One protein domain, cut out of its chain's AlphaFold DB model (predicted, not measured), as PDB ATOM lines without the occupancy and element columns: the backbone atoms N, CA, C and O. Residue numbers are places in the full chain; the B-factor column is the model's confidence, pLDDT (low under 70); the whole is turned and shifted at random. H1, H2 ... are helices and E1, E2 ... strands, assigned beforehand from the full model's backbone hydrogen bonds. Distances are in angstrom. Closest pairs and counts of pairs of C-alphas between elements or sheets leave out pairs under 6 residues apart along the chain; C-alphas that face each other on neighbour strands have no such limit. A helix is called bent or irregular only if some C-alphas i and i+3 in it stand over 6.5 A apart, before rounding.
ATOM      1  N   GLY A  13      34.821 -48.358  21.778       96.81
ATOM      2  CA  GLY A  13      33.897 -48.657  20.687       96.81
ATOM      3  C   GLY A  13      33.210 -47.394  20.190       96.81
ATOM      4  O   GLY A  13      32.815 -46.534  20.979       96.81
ATOM      5  N   PHE A  14      33.088 -47.261  18.869       97.81
ATOM      6  CA  PHE A  14      32.325 -46.179  18.262       97.81
ATOM      7  C   PHE A  14      31.246 -46.716  17.333       97.81
ATOM      8  O   PHE A  14      31.512 -47.522  16.440       97.81
ATOM      9  N   THR A  15      30.040 -46.182  17.508       97.06
ATOM     10  CA  THR A  15      28.897 -46.376  16.615       97.06
ATOM     11  C   THR A  15      28.793 -45.233  15.610       97.06
ATOM     12  O   THR A  15      29.548 -44.260  15.655       97.06
ATOM     13  N   SER A  16      27.807 -45.279  14.711       95.44
ATOM     14  CA  SER A  16      27.611 -44.222  13.706       95.44
ATOM     15  C   SER A  16      27.221 -42.851  14.271       95.44
ATOM     16  O   SER A  16      27.216 -41.878  13.515       95.44
ATOM     17  N   LEU A  17      26.971 -42.722  15.581       93.88
ATOM     18  CA  LEU A  17      26.755 -41.427  16.240       93.88
ATOM     19  C   LEU A  17      27.893 -40.426  15.998       93.88
ATOM     20  O   LEU A  17      27.641 -39.220  15.896       93.88
ATOM     21  N   ILE A  18      29.128 -40.919  15.842       95.75
ATOM     22  CA  ILE A  18      30.306 -40.073  15.608       95.75
ATOM     23  C   ILE A  18      30.241 -39.278  14.301       95.75
ATOM     24  O   ILE A  18      30.922 -38.266  14.166       95.75
ATOM     25  N   SER A  19      29.405 -39.699  13.345       93.38
ATOM     26  CA  SER A  19      29.229 -39.017  12.052       93.38
ATOM     27  C   SER A  19      28.771 -37.561  12.186       93.38
ATOM     28  O   SER A  19      29.058 -36.747  11.314       93.38
ATOM     29  N   SER A  20      28.101 -37.222  13.289       93.19
ATOM     30  CA  SER A  20      27.610 -35.868  13.564       93.19
ATOM     31  C   SER A  20      28.629 -34.977  14.285       93.19
ATOM     32  O   SER A  20      28.482 -33.753  14.284       93.19
ATOM     33  N   TRP A  21      29.663 -35.560  14.902       95.19
ATOM     34  CA  TRP A  21      30.522 -34.851  15.855       95.19
ATOM     35  C   TRP A  21      31.347 -33.746  15.205       95.19
ATOM     36  O   TRP A  21      31.495 -32.678  15.786       95.19
ATOM     37  N   GLU A  22      31.819 -33.953  13.976       92.94
ATOM     38  CA  GLU A  22      32.571 -32.923  13.248       92.94
ATOM     39  C   GLU A  22      31.788 -31.602  13.139       92.94
ATOM     40  O   GLU A  22      32.365 -30.518  13.239       92.94
ATOM     41  N   GLN A  23      30.470 -31.694  12.955       92.88
ATOM     42  CA  GLN A  23      29.600 -30.541  12.736       92.88
ATOM     43  C   GLN A  23      29.006 -30.006  14.043       92.88
ATOM     44  O   GLN A  23      28.937 -28.791  14.232       92.88
ATOM     45  N   HIS A  24      28.588 -30.901  14.942       94.75
ATOM     46  CA  HIS A  24      27.740 -30.552  16.084       94.75
ATOM     47  C   HIS A  24      28.409 -30.726  17.453       94.75
ATOM     48  O   HIS A  24      27.916 -30.166  18.427       94.75
ATOM     49  N   ASP A  25      29.521 -31.460  17.547       95.75
ATOM     50  CA  ASP A  25      30.174 -31.783  18.820       95.75
ATOM     51  C   ASP A  25      31.705 -31.786  18.675       95.75
ATOM     52  O   ASP A  25      32.386 -32.818  18.700       95.75
ATOM     53  N   LYS A  26      32.253 -30.585  18.453       94.88
ATOM     54  CA  LYS A  26      33.672 -30.386  18.122       94.88
ATOM     55  C   LYS A  26      34.608 -30.911  19.208       94.88
ATOM     56  O   LYS A  26      35.673 -31.420  18.880       94.88
ATOM     57  N   GLU A  27      34.220 -30.821  20.478       96.38
ATOM     58  CA  GLU A  27      35.029 -31.323  21.594       96.38
ATOM     59  C   GLU A  27      35.165 -32.848  21.542       96.38
ATOM     60  O   GLU A  27      36.283 -33.366  21.612       96.38
ATOM     61  N   LYS A  28      34.063 -33.578  21.314       95.69
ATOM     62  CA  LYS A  28      34.129 -35.031  21.092       95.69
ATOM     63  C   LYS A  28      34.894 -35.383  19.821       95.69
ATOM     64  O   LYS A  28      35.645 -36.359  19.804       95.69
ATOM     65  N   TYR A  29      34.765 -34.574  18.770       96.88
ATOM     66  CA  TYR A  29      35.552 -34.769  17.557       96.88
ATOM     67  C   TYR A  29      37.061 -34.602  17.811       96.88
ATOM     68  O   TYR A  29      37.849 -35.413  17.333       96.88
ATOM     69  N   GLU A  30      37.495 -33.629  18.624       96.94
ATOM     70  CA  GLU A  30      38.905 -33.497  19.034       96.94
ATOM     71  C   GLU A  30      39.416 -34.725  19.800       96.94
ATOM     72  O   GLU A  30      40.554 -35.154  19.584       96.94
ATOM     73  N   VAL A  31      38.584 -35.326  20.658       95.00
ATOM     74  CA  VAL A  31      38.918 -36.592  21.331       95.00
ATOM     75  C   VAL A  31      39.126 -37.699  20.300       95.00
ATOM     76  O   VAL A  31      40.162 -38.366  20.325       95.00
ATOM     77  N   LEU A  32      38.202 -37.845  19.344       96.44
ATOM     78  CA  LEU A  32      38.306 -38.842  18.277       96.44
ATOM     79  C   LEU A  32      39.604 -38.682  17.474       96.44
ATOM     80  O   LEU A  32      40.267 -39.678  17.176       96.44
ATOM     81  N   LYS A  33      40.021 -37.444  17.176       97.56
ATOM     82  CA  LYS A  33      41.290 -37.167  16.485       97.56
ATOM     83  C   LYS A  33      42.503 -37.634  17.292       97.56
ATOM     84  O   LYS A  33      43.387 -38.280  16.732       97.56
ATOM     85  N   ARG A  34      42.527 -37.366  18.601       96.25
ATOM     86  CA  ARG A  34      43.679 -37.628  19.488       96.25
ATOM     87  C   ARG A  34      43.781 -39.067  19.995       96.25
ATOM     88  O   ARG A  34      44.884 -39.512  20.300       96.25
ATOM     89  N   LEU A  35      42.666 -39.792  20.096       95.88
ATOM     90  CA  LEU A  35      42.649 -41.159  20.621       95.88
ATOM     91  C   LEU A  35      43.544 -42.084  19.766       95.88
ATOM     92  O   LEU A  35      43.407 -42.082  18.547       95.88
ATOM     93  N   PRO A  36      44.466 -42.885  20.321       96.25
ATOM     94  CA  PRO A  36      45.327 -43.739  19.499       96.25
ATOM     95  C   PRO A  36      44.522 -44.762  18.684       96.25
ATOM     96  O   PRO A  36      43.647 -45.420  19.241       96.25
ATOM     97  N   ILE A  37      44.844 -44.964  17.397       97.62
ATOM     98  CA  ILE A  37      44.108 -45.918  16.538       97.62
ATOM     99  C   ILE A  37      44.080 -47.338  17.120       97.62
ATOM    100  O   ILE A  37      43.049 -47.994  17.065       97.62
ATOM    101  N   ARG A  38      45.159 -47.770  17.788       95.81
ATOM    102  CA  ARG A  38      45.266 -49.069  18.482       95.81
ATOM    103  C   ARG A  38      44.271 -49.279  19.639       95.81
ATOM    104  O   ARG A  38      44.217 -50.355  20.223       95.81
ATOM    105  N   LYS A  39      43.551 -48.226  20.036       95.31
ATOM    106  CA  LYS A  39      42.551 -48.231  21.112       95.31
ATOM    107  C   LYS A  39      41.121 -48.091  20.594       95.31
ATOM    108  O   LYS A  39      40.217 -47.915  21.393       95.31
ATOM    109  N   ILE A  40      40.913 -48.148  19.280       97.88
ATOM    110  CA  ILE A  40      39.606 -47.921  18.659       97.88
ATOM    111  C   ILE A  40      39.017 -49.238  18.156       97.88
ATOM    112  O   ILE A  40      39.725 -50.051  17.558       97.88
ATOM    113  N   LEU A  41      37.713 -49.416  18.361       98.06
ATOM    114  CA  LEU A  41      36.903 -50.485  17.785       98.06
ATOM    115  C   LEU A  41      35.760 -49.891  16.957       98.06
ATOM    116  O   LEU A  41      35.265 -48.799  17.241       98.06
ATOM    117  N   LEU A  42      35.342 -50.631  15.932       98.31
ATOM    118  CA  LEU A  42      34.177 -50.298  15.117       98.31
ATOM    119  C   LEU A  42      32.982 -51.115  15.599       98.31
ATOM    120  O   LEU A  42      33.087 -52.334  15.731       98.31
ATOM    121  N   GLU A  43      31.839 -50.470  15.792       97.50
ATOM    122  CA  GLU A  43      30.595 -51.146  16.156       97.50
ATOM    123  C   GLU A  43      29.377 -50.451  15.536       97.50
ATOM    124  O   GLU A  43      29.454 -49.350  14.992       97.50
ATOM    125  N   THR A  44      28.227 -51.122  15.568       95.62
ATOM    126  CA  THR A  44      26.946 -50.542  15.133       95.62
ATOM    127  C   THR A  44      25.936 -50.428  16.258       95.62
ATOM    128  O   THR A  44      25.038 -49.601  16.152       95.62
ATOM    129  N   ASP A  45      26.070 -51.268  17.289       95.69
ATOM    130  CA  ASP A  45      25.012 -51.567  18.257       95.69
ATOM    131  C   ASP A  45      23.674 -51.872  17.555       95.69
ATOM    132  O   ASP A  45      22.616 -51.345  17.886       95.69
ATOM    133  N   ALA A  46      23.727 -52.680  16.487       94.38
ATOM    134  CA  ALA A  46      22.528 -53.044  15.737       94.38
ATOM    135  C   ALA A  46      21.497 -53.719  16.657       94.38
ATOM    136  O   ALA A  46      21.859 -54.645  17.385       94.38
ATOM    137  N   PRO A  47      20.213 -53.304  16.608       94.00
ATOM    138  CA  PRO A  47      19.552 -52.549  15.530       94.00
ATOM    139  C   PRO A  47      19.570 -51.006  15.653       94.00
ATOM    140  O   PRO A  47      18.886 -50.338  14.875       94.00
ATOM    141  N   PHE A  48      20.313 -50.423  16.596       93.19
ATOM    142  CA  PHE A  48      20.354 -48.980  16.872       93.19
ATOM    143  C   PHE A  48      21.379 -48.217  16.014       93.19
ATOM    144  O   PHE A  48      22.133 -48.804  15.250       93.19
ATOM    145  N   PHE A  49      21.387 -46.884  16.108       92.56
ATOM    146  CA  PHE A  49      22.376 -45.989  15.473       92.56
ATOM    147  C   PHE A  49      22.619 -46.241  13.977       92.56
ATOM    148  O   PHE A  49      23.758 -46.347  13.513       92.56
ATOM    149  N   ARG A  50      21.535 -46.312  13.200       91.50
ATOM    150  CA  ARG A  50      21.623 -46.351  11.739       91.50
ATOM    151  C   ARG A  50      22.367 -45.107  11.221       91.50
ATOM    152  O   ARG A  50      22.019 -43.996  11.616       91.50
ATOM    153  N   PRO A  51      23.368 -45.264  10.341       90.06
ATOM    154  CA  PRO A  51      24.015 -44.122   9.716       90.06
ATOM    155  C   PRO A  51      23.095 -43.383   8.740       90.06
ATOM    156  O   PRO A  51      22.512 -44.000   7.846       90.06
ATOM    157  N   ASN A  52      23.051 -42.052   8.852       83.50
ATOM    158  CA  ASN A  52      22.192 -41.176   8.041       83.50
ATOM    159  C   ASN A  52      22.452 -41.299   6.526       83.50
ATOM    160  O   ASN A  52      21.572 -41.040   5.709       83.50
ATOM    161  N   GLN A  53      23.655 -41.716   6.116       78.50
ATOM    162  CA  GLN A  53      24.007 -41.947   4.709       78.50
ATOM    163  C   GLN A  53      23.179 -43.065   4.064       78.50
ATOM    164  O   GLN A  53      23.125 -43.153   2.843       78.50
ATOM    165  N   TYR A  54      22.530 -43.918   4.858       77.31
ATOM    166  CA  TYR A  54      21.648 -44.967   4.356       77.31
ATOM    167  C   TYR A  54      20.179 -44.524   4.267       77.31
ATOM    168  O   TYR A  54      19.330 -45.325   3.869       77.31
ATOM    169  N   TYR A  66      11.840 -51.312   9.160       63.53
ATOM    170  CA  TYR A  66      13.116 -51.883   8.728       63.53
ATOM    171  C   TYR A  66      14.031 -50.856   8.048       63.53
ATOM    172  O   TYR A  66      15.240 -51.060   7.986       63.53
ATOM    173  N   ASP A  67      13.484 -49.727   7.590       70.75
ATOM    174  CA  ASP A  67      14.274 -48.629   7.031       70.75
ATOM    175  C   ASP A  67      14.954 -47.782   8.129       70.75
ATOM    176  O   ASP A  67      15.766 -46.922   7.810       70.75
ATOM    177  N   LYS A  68      14.660 -48.025   9.419       78.06
ATOM    178  CA  LYS A  68      15.197 -47.255  10.560       78.06
ATOM    179  C   LYS A  68      16.208 -48.012  11.423       78.06
ATOM    180  O   LYS A  68      16.750 -47.426  12.356       78.06
ATOM    181  N   ILE A  69      16.463 -49.286  11.133       90.12
ATOM    182  CA  ILE A  69      17.422 -50.094  11.896       90.12
ATOM    183  C   ILE A  69      18.806 -50.083  11.247       90.12
ATOM    184  O   ILE A  69      18.940 -49.893  10.031       90.12
ATOM    185  N   SER A  70      19.838 -50.292  12.058       92.88
ATOM    186  CA  SER A  70      21.182 -50.586  11.563       92.88
ATOM    187  C   SER A  70      21.409 -52.091  11.422       92.88
ATOM    188  O   SER A  70      20.700 -52.913  12.004       92.88
ATOM    189  N   PHE A  71      22.419 -52.448  10.632       93.75
ATOM    190  CA  PHE A  71      22.876 -53.822  10.444       93.75
ATOM    191  C   PHE A  71      24.387 -53.894  10.674       93.75
ATOM    192  O   PHE A  71      25.070 -52.918  10.361       93.75
ATOM    193  N   PRO A  72      24.941 -55.038  11.124       95.31
ATOM    194  CA  PRO A  72      26.378 -55.178  11.384       95.31
ATOM    195  C   PRO A  72      27.312 -54.693  10.254       95.31
ATOM    196  O   PRO A  72      28.293 -54.015  10.560       95.31
ATOM    197  N   PRO A  73      27.019 -54.914   8.951       93.81
ATOM    198  CA  PRO A  73      27.876 -54.417   7.867       93.81
ATOM    199  C   PRO A  73      28.011 -52.887   7.807       93.81
ATOM    200  O   PRO A  73      28.938 -52.373   7.187       93.81
ATOM    201  N   MET A  74      27.113 -52.141   8.455       94.88
ATOM    202  CA  MET A  74      27.147 -50.676   8.490       94.88
ATOM    203  C   MET A  74      28.259 -50.118   9.389       94.88
ATOM    204  O   MET A  74      28.499 -48.913   9.349       94.88
ATOM    205  N   ALA A  75      28.988 -50.960  10.138       96.69
ATOM    206  CA  ALA A  75      30.182 -50.552  10.891       96.69
ATOM    207  C   ALA A  75      31.235 -49.876   9.993       96.69
ATOM    208  O   ALA A  75      31.998 -49.028  10.453       96.69
ATOM    209  N   VAL A  76      31.234 -50.187   8.689       95.88
ATOM    210  CA  VAL A  76      32.107 -49.541   7.698       95.88
ATOM    211  C   VAL A  76      31.933 -48.019   7.664       95.88
ATOM    212  O   VAL A  76      32.901 -47.295   7.448       95.88
ATOM    213  N   ASN A  77      30.732 -47.504   7.955       95.94
ATOM    214  CA  ASN A  77      30.502 -46.064   8.045       95.94
ATOM    215  C   ASN A  77      31.357 -45.416   9.148       95.94
ATOM    216  O   ASN A  77      31.914 -44.338   8.949       95.94
ATOM    217  N   VAL A  78      31.503 -46.090  10.291       97.62
ATOM    218  CA  VAL A  78      32.329 -45.620  11.412       97.62
ATOM    219  C   VAL A  78      33.796 -45.515  10.980       97.62
ATOM    220  O   VAL A  78      34.454 -44.519  11.284       97.62
ATOM    221  N   ALA A  79      34.286 -46.480  10.191       98.25
ATOM    222  CA  ALA A  79      35.648 -46.457   9.659       98.25
ATOM    223  C   ALA A  79      35.919 -45.208   8.807       98.25
ATOM    224  O   ALA A  79      36.957 -44.575   8.982       98.25
ATOM    225  N   PHE A  80      34.982 -44.803   7.940       97.81
ATOM    226  CA  PHE A  80      35.127 -43.585   7.133       97.81
ATOM    227  C   PHE A  80      35.204 -42.316   7.987       97.81
ATOM    228  O   PHE A  80      36.014 -41.431   7.703       97.81
ATOM    229  N   VAL A  81      34.400 -42.222   9.052       97.12
ATOM    230  CA  VAL A  81      34.442 -41.065   9.959       97.12
ATOM    231  C   VAL A  81      35.778 -41.008  10.707       97.12
ATOM    232  O   VAL A  81      36.390 -39.944  10.792       97.12
ATOM    233  N   ILE A  82      36.275 -42.150  11.195       98.31
ATOM    234  CA  ILE A  82      37.584 -42.236  11.863       98.31
ATOM    235  C   ILE A  82      38.724 -41.910  10.893       98.31
ATOM    236  O   ILE A  82      39.618 -41.147  11.253       98.31
ATOM    237  N   ALA A  83      38.688 -42.445   9.669       98.50
ATOM    238  CA  ALA A  83      39.687 -42.193   8.632       98.50
ATOM    239  C   ALA A  83      39.821 -40.693   8.349       98.50
ATOM    240  O   ALA A  83      40.926 -40.149   8.381       98.50
ATOM    241  N   LYS A  84      38.683 -40.002   8.200       97.81
ATOM    242  CA  LYS A  84      38.640 -38.546   8.046       97.81
ATOM    243  C   LYS A  84      39.214 -37.819   9.263       97.81
ATOM    244  O   LYS A  84      40.066 -36.951   9.100       97.81
ATOM    245  N   ALA A  85      38.780 -38.174  10.474       98.00
ATOM    246  CA  ALA A  85      39.247 -37.530  11.704       98.00
ATOM    247  C   ALA A  85      40.767 -37.680  11.896       98.00
ATOM    248  O   ALA A  85      41.440 -36.753  12.347       98.00
ATOM    249  N   LYS A  86      41.321 -38.840  11.536       97.69
ATOM    250  CA  LYS A  86      42.737 -39.173  11.736       97.69
ATOM    251  C   LYS A  86      43.642 -38.860  10.557       97.69
ATOM    252  O   LYS A  86      44.851 -38.995  10.710       97.69
ATOM    253  N   ASN A  87      43.082 -38.453   9.417       97.88
ATOM    254  CA  ASN A  87      43.814 -38.331   8.159       97.88
ATOM    255  C   ASN A  87      44.558 -39.638   7.800       97.88
ATOM    256  O   ASN A  87      45.760 -39.635   7.538       97.88
ATOM    257  N   MET A  88      43.838 -40.762   7.860       98.44
ATOM    258  CA  MET A  88      44.324 -42.111   7.536       98.44
ATOM    259  C   MET A  88      43.563 -42.684   6.336       98.44
ATOM    260  O   MET A  88      42.414 -42.306   6.103       98.44
ATOM    261  N   ASP A  89      44.161 -43.636   5.617       98.56
ATOM    262  CA  ASP A  89      43.417 -44.439   4.643       98.56
ATOM    263  C   ASP A  89      42.360 -45.299   5.356       98.56
ATOM    264  O   ASP A  89      42.591 -45.836   6.446       98.56
ATOM    265  N   VAL A  90      41.180 -45.444   4.753       98.56
ATOM    266  CA  VAL A  90      40.087 -46.210   5.367       98.56
ATOM    267  C   VAL A  90      40.437 -47.693   5.518       98.56
ATOM    268  O   VAL A  90      40.045 -48.308   6.508       98.56
ATOM    269  N   ASN A  91      41.222 -48.270   4.601       98.44
ATOM    270  CA  ASN A  91      41.650 -49.664   4.703       98.44
ATOM    271  C   ASN A  91      42.659 -49.852   5.837       98.44
ATOM    272  O   ASN A  91      42.641 -50.891   6.498       98.44
ATOM    273  N   ASP A  92      43.495 -48.846   6.105       98.56
ATOM    274  CA  ASP A  92      44.379 -48.850   7.269       98.56
ATOM    275  C   ASP A  92      43.568 -48.823   8.565       98.56
ATOM    276  O   ASP A  92      43.799 -49.644   9.447       98.56
ATOM    277  N   VAL A  93      42.550 -47.962   8.660       98.62
ATOM    278  CA  VAL A  93      41.641 -47.935   9.819       98.62
ATOM    279  C   VAL A  93      40.961 -49.287  10.023       98.62
ATOM    280  O   VAL A  93      40.942 -49.799  11.141       98.62
ATOM    281  N   ILE A  94      40.427 -49.893   8.960       98.44
ATOM    282  CA  ILE A  94      39.774 -51.208   9.027       98.44
ATOM    283  C   ILE A  94      40.762 -52.277   9.503       98.44
ATOM    284  O   ILE A  94      40.429 -53.071  10.384       98.44
ATOM    285  N   ARG A  95      41.983 -52.292   8.958       97.94
ATOM    286  CA  ARG A  95      43.019 -53.252   9.347       97.94
ATOM    287  C   ARG A  95      43.401 -53.094  10.817       97.94
ATOM    288  O   ARG A  95      43.337 -54.077  11.551       97.94
ATOM    289  N   GLU A  96      43.733 -51.883  11.258       97.94
ATOM    290  CA  GLU A  96      44.125 -51.608  12.647       97.94
ATOM    291  C   GLU A  96      42.998 -51.949  13.631       97.94
ATOM    292  O   GLU A  96      43.212 -52.648  14.616       97.94
ATOM    293  N   THR A  97      41.766 -51.524  13.348       97.88
ATOM    294  CA  THR A  97      40.619 -51.803  14.232       97.88
ATOM    295  C   THR A  97      40.233 -53.284  14.253       97.88
ATOM    296  O   THR A  97      39.810 -53.791  15.292       97.88
ATOM    297  N   THR A  98      40.455 -54.017  13.157       96.75
ATOM    298  CA  THR A  98      40.320 -55.483  13.126       96.75
ATOM    299  C   THR A  98      41.377 -56.149  14.003       96.75
ATOM    300  O   THR A  98      41.053 -57.044  14.781       96.75
ATOM    301  N   THR A  99      42.634 -55.712  13.909       95.81
ATOM    302  CA  THR A  99      43.727 -56.170  14.779       95.81
ATOM    303  C   THR A  99      43.383 -55.914  16.246       95.81
ATOM    304  O   THR A  99      43.450 -56.838  17.052       95.81
ATOM    305  N   ASN A 100      42.899 -54.714  16.580       95.31
ATOM    306  CA  ASN A 100      42.463 -54.369  17.935       95.31
ATOM    307  C   ASN A 100      41.352 -55.292  18.441       95.31
ATOM    308  O   ASN A 100      41.434 -55.795  19.558       95.31
ATOM    309  N   ALA A 101      40.331 -55.544  17.615       95.44
ATOM    310  CA  ALA A 101      39.237 -56.441  17.970       95.44
ATOM    311  C   ALA A 101      39.750 -57.866  18.212       95.44
ATOM    312  O   ALA A 101      39.378 -58.501  19.195       95.44
ATOM    313  N   LYS A 102      40.658 -58.357  17.361       94.38
ATOM    314  CA  LYS A 102      41.271 -59.676  17.550       94.38
ATOM    315  C   LYS A 102      42.090 -59.760  18.835       94.38
ATOM    316  O   LYS A 102      42.021 -60.784  19.504       94.38
ATOM    317  N   MET A 103      42.833 -58.712  19.189       91.38
ATOM    318  CA  MET A 103      43.573 -58.665  20.454       91.38
ATOM    319  C   MET A 103      42.625 -58.670  21.653       91.38
ATOM    320  O   MET A 103      42.793 -59.485  22.555       91.38
ATOM    321  N   LEU A 104      41.611 -57.800  21.645       92.00
ATOM    322  CA  LEU A 104      40.668 -57.668  22.755       92.00
ATOM    323  C   LEU A 104      39.869 -58.957  22.988       92.00
ATOM    324  O   LEU A 104      39.717 -59.390  24.126       92.00
ATOM    325  N   TYR A 105      39.366 -59.569  21.916       92.00
ATOM    326  CA  TYR A 105      38.515 -60.759  21.998       92.00
ATOM    327  C   TYR A 105      39.292 -62.083  21.951       92.00
ATOM    328  O   TYR A 105      38.674 -63.144  21.893       92.00
ATOM    329  N   GLY A 106      40.630 -62.051  21.963       90.19
ATOM    330  CA  GLY A 106      41.457 -63.263  21.964       90.19
ATOM    331  C   GLY A 106      41.346 -64.098  20.682       90.19
ATOM    332  O   GLY A 106      41.415 -65.321  20.734       90.19
TER     333      GLY A 106
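AT A GLANCE: This is residues 13 to 54 and 66 to 106 of the 114 residues of an uncharacterized protein of Teladorsagia circumcincta (UniProt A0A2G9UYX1). H3 runs through the middle; H1 and H2 pack on it, H4 folds back from its end, and E1 packs on H3 and H4. The printed part has 83 residues, with named elements in the order H1, H2, E1, H3, H4, mostly helix. It is compact, radius of gyration of the C-alphas 12.4 A, spanning 33 by 32 by 18 A.

HOW THE PARTS SIT: H1, residues 16 to 24, is irregular: C-alphas 19 and 22 are 7.1 A apart. H2, residues 26 to 34, touches the hub H3, residues 72 to 86, about perpendicular at 87 degrees; closest C-alphas Lys 33 and Ala 85, 5.2 A. H4, residues 90 to 104, touches H3 with residues 90 to 94 alone, at a steep tilt of 67 degrees; closest C-alphas Ala 83 and Val 90, 5.2 A. E1, residues 40 to 42, pairs with no named strand. Every O i to N i+4 pair is within hydrogen-bond range in H2 and H4, 8 of 11 in H3, 1 of 5 in H1, where 4 of 6 O i to N i+3 pairs are.

IN THESE COORDINATES: H1 begins at C-alpha 16 (27.611, -44.222, 13.706); H3 is 22.9 A long; H4, 20.8 A, ends at C-alpha 104 (40.668, -57.668, 22.755).

THE WHOLE: Residues 55 to 65 are not printed; C-alphas 54 and 66 are 11.8 A apart. Residue 66 alone has pLDDT under 70.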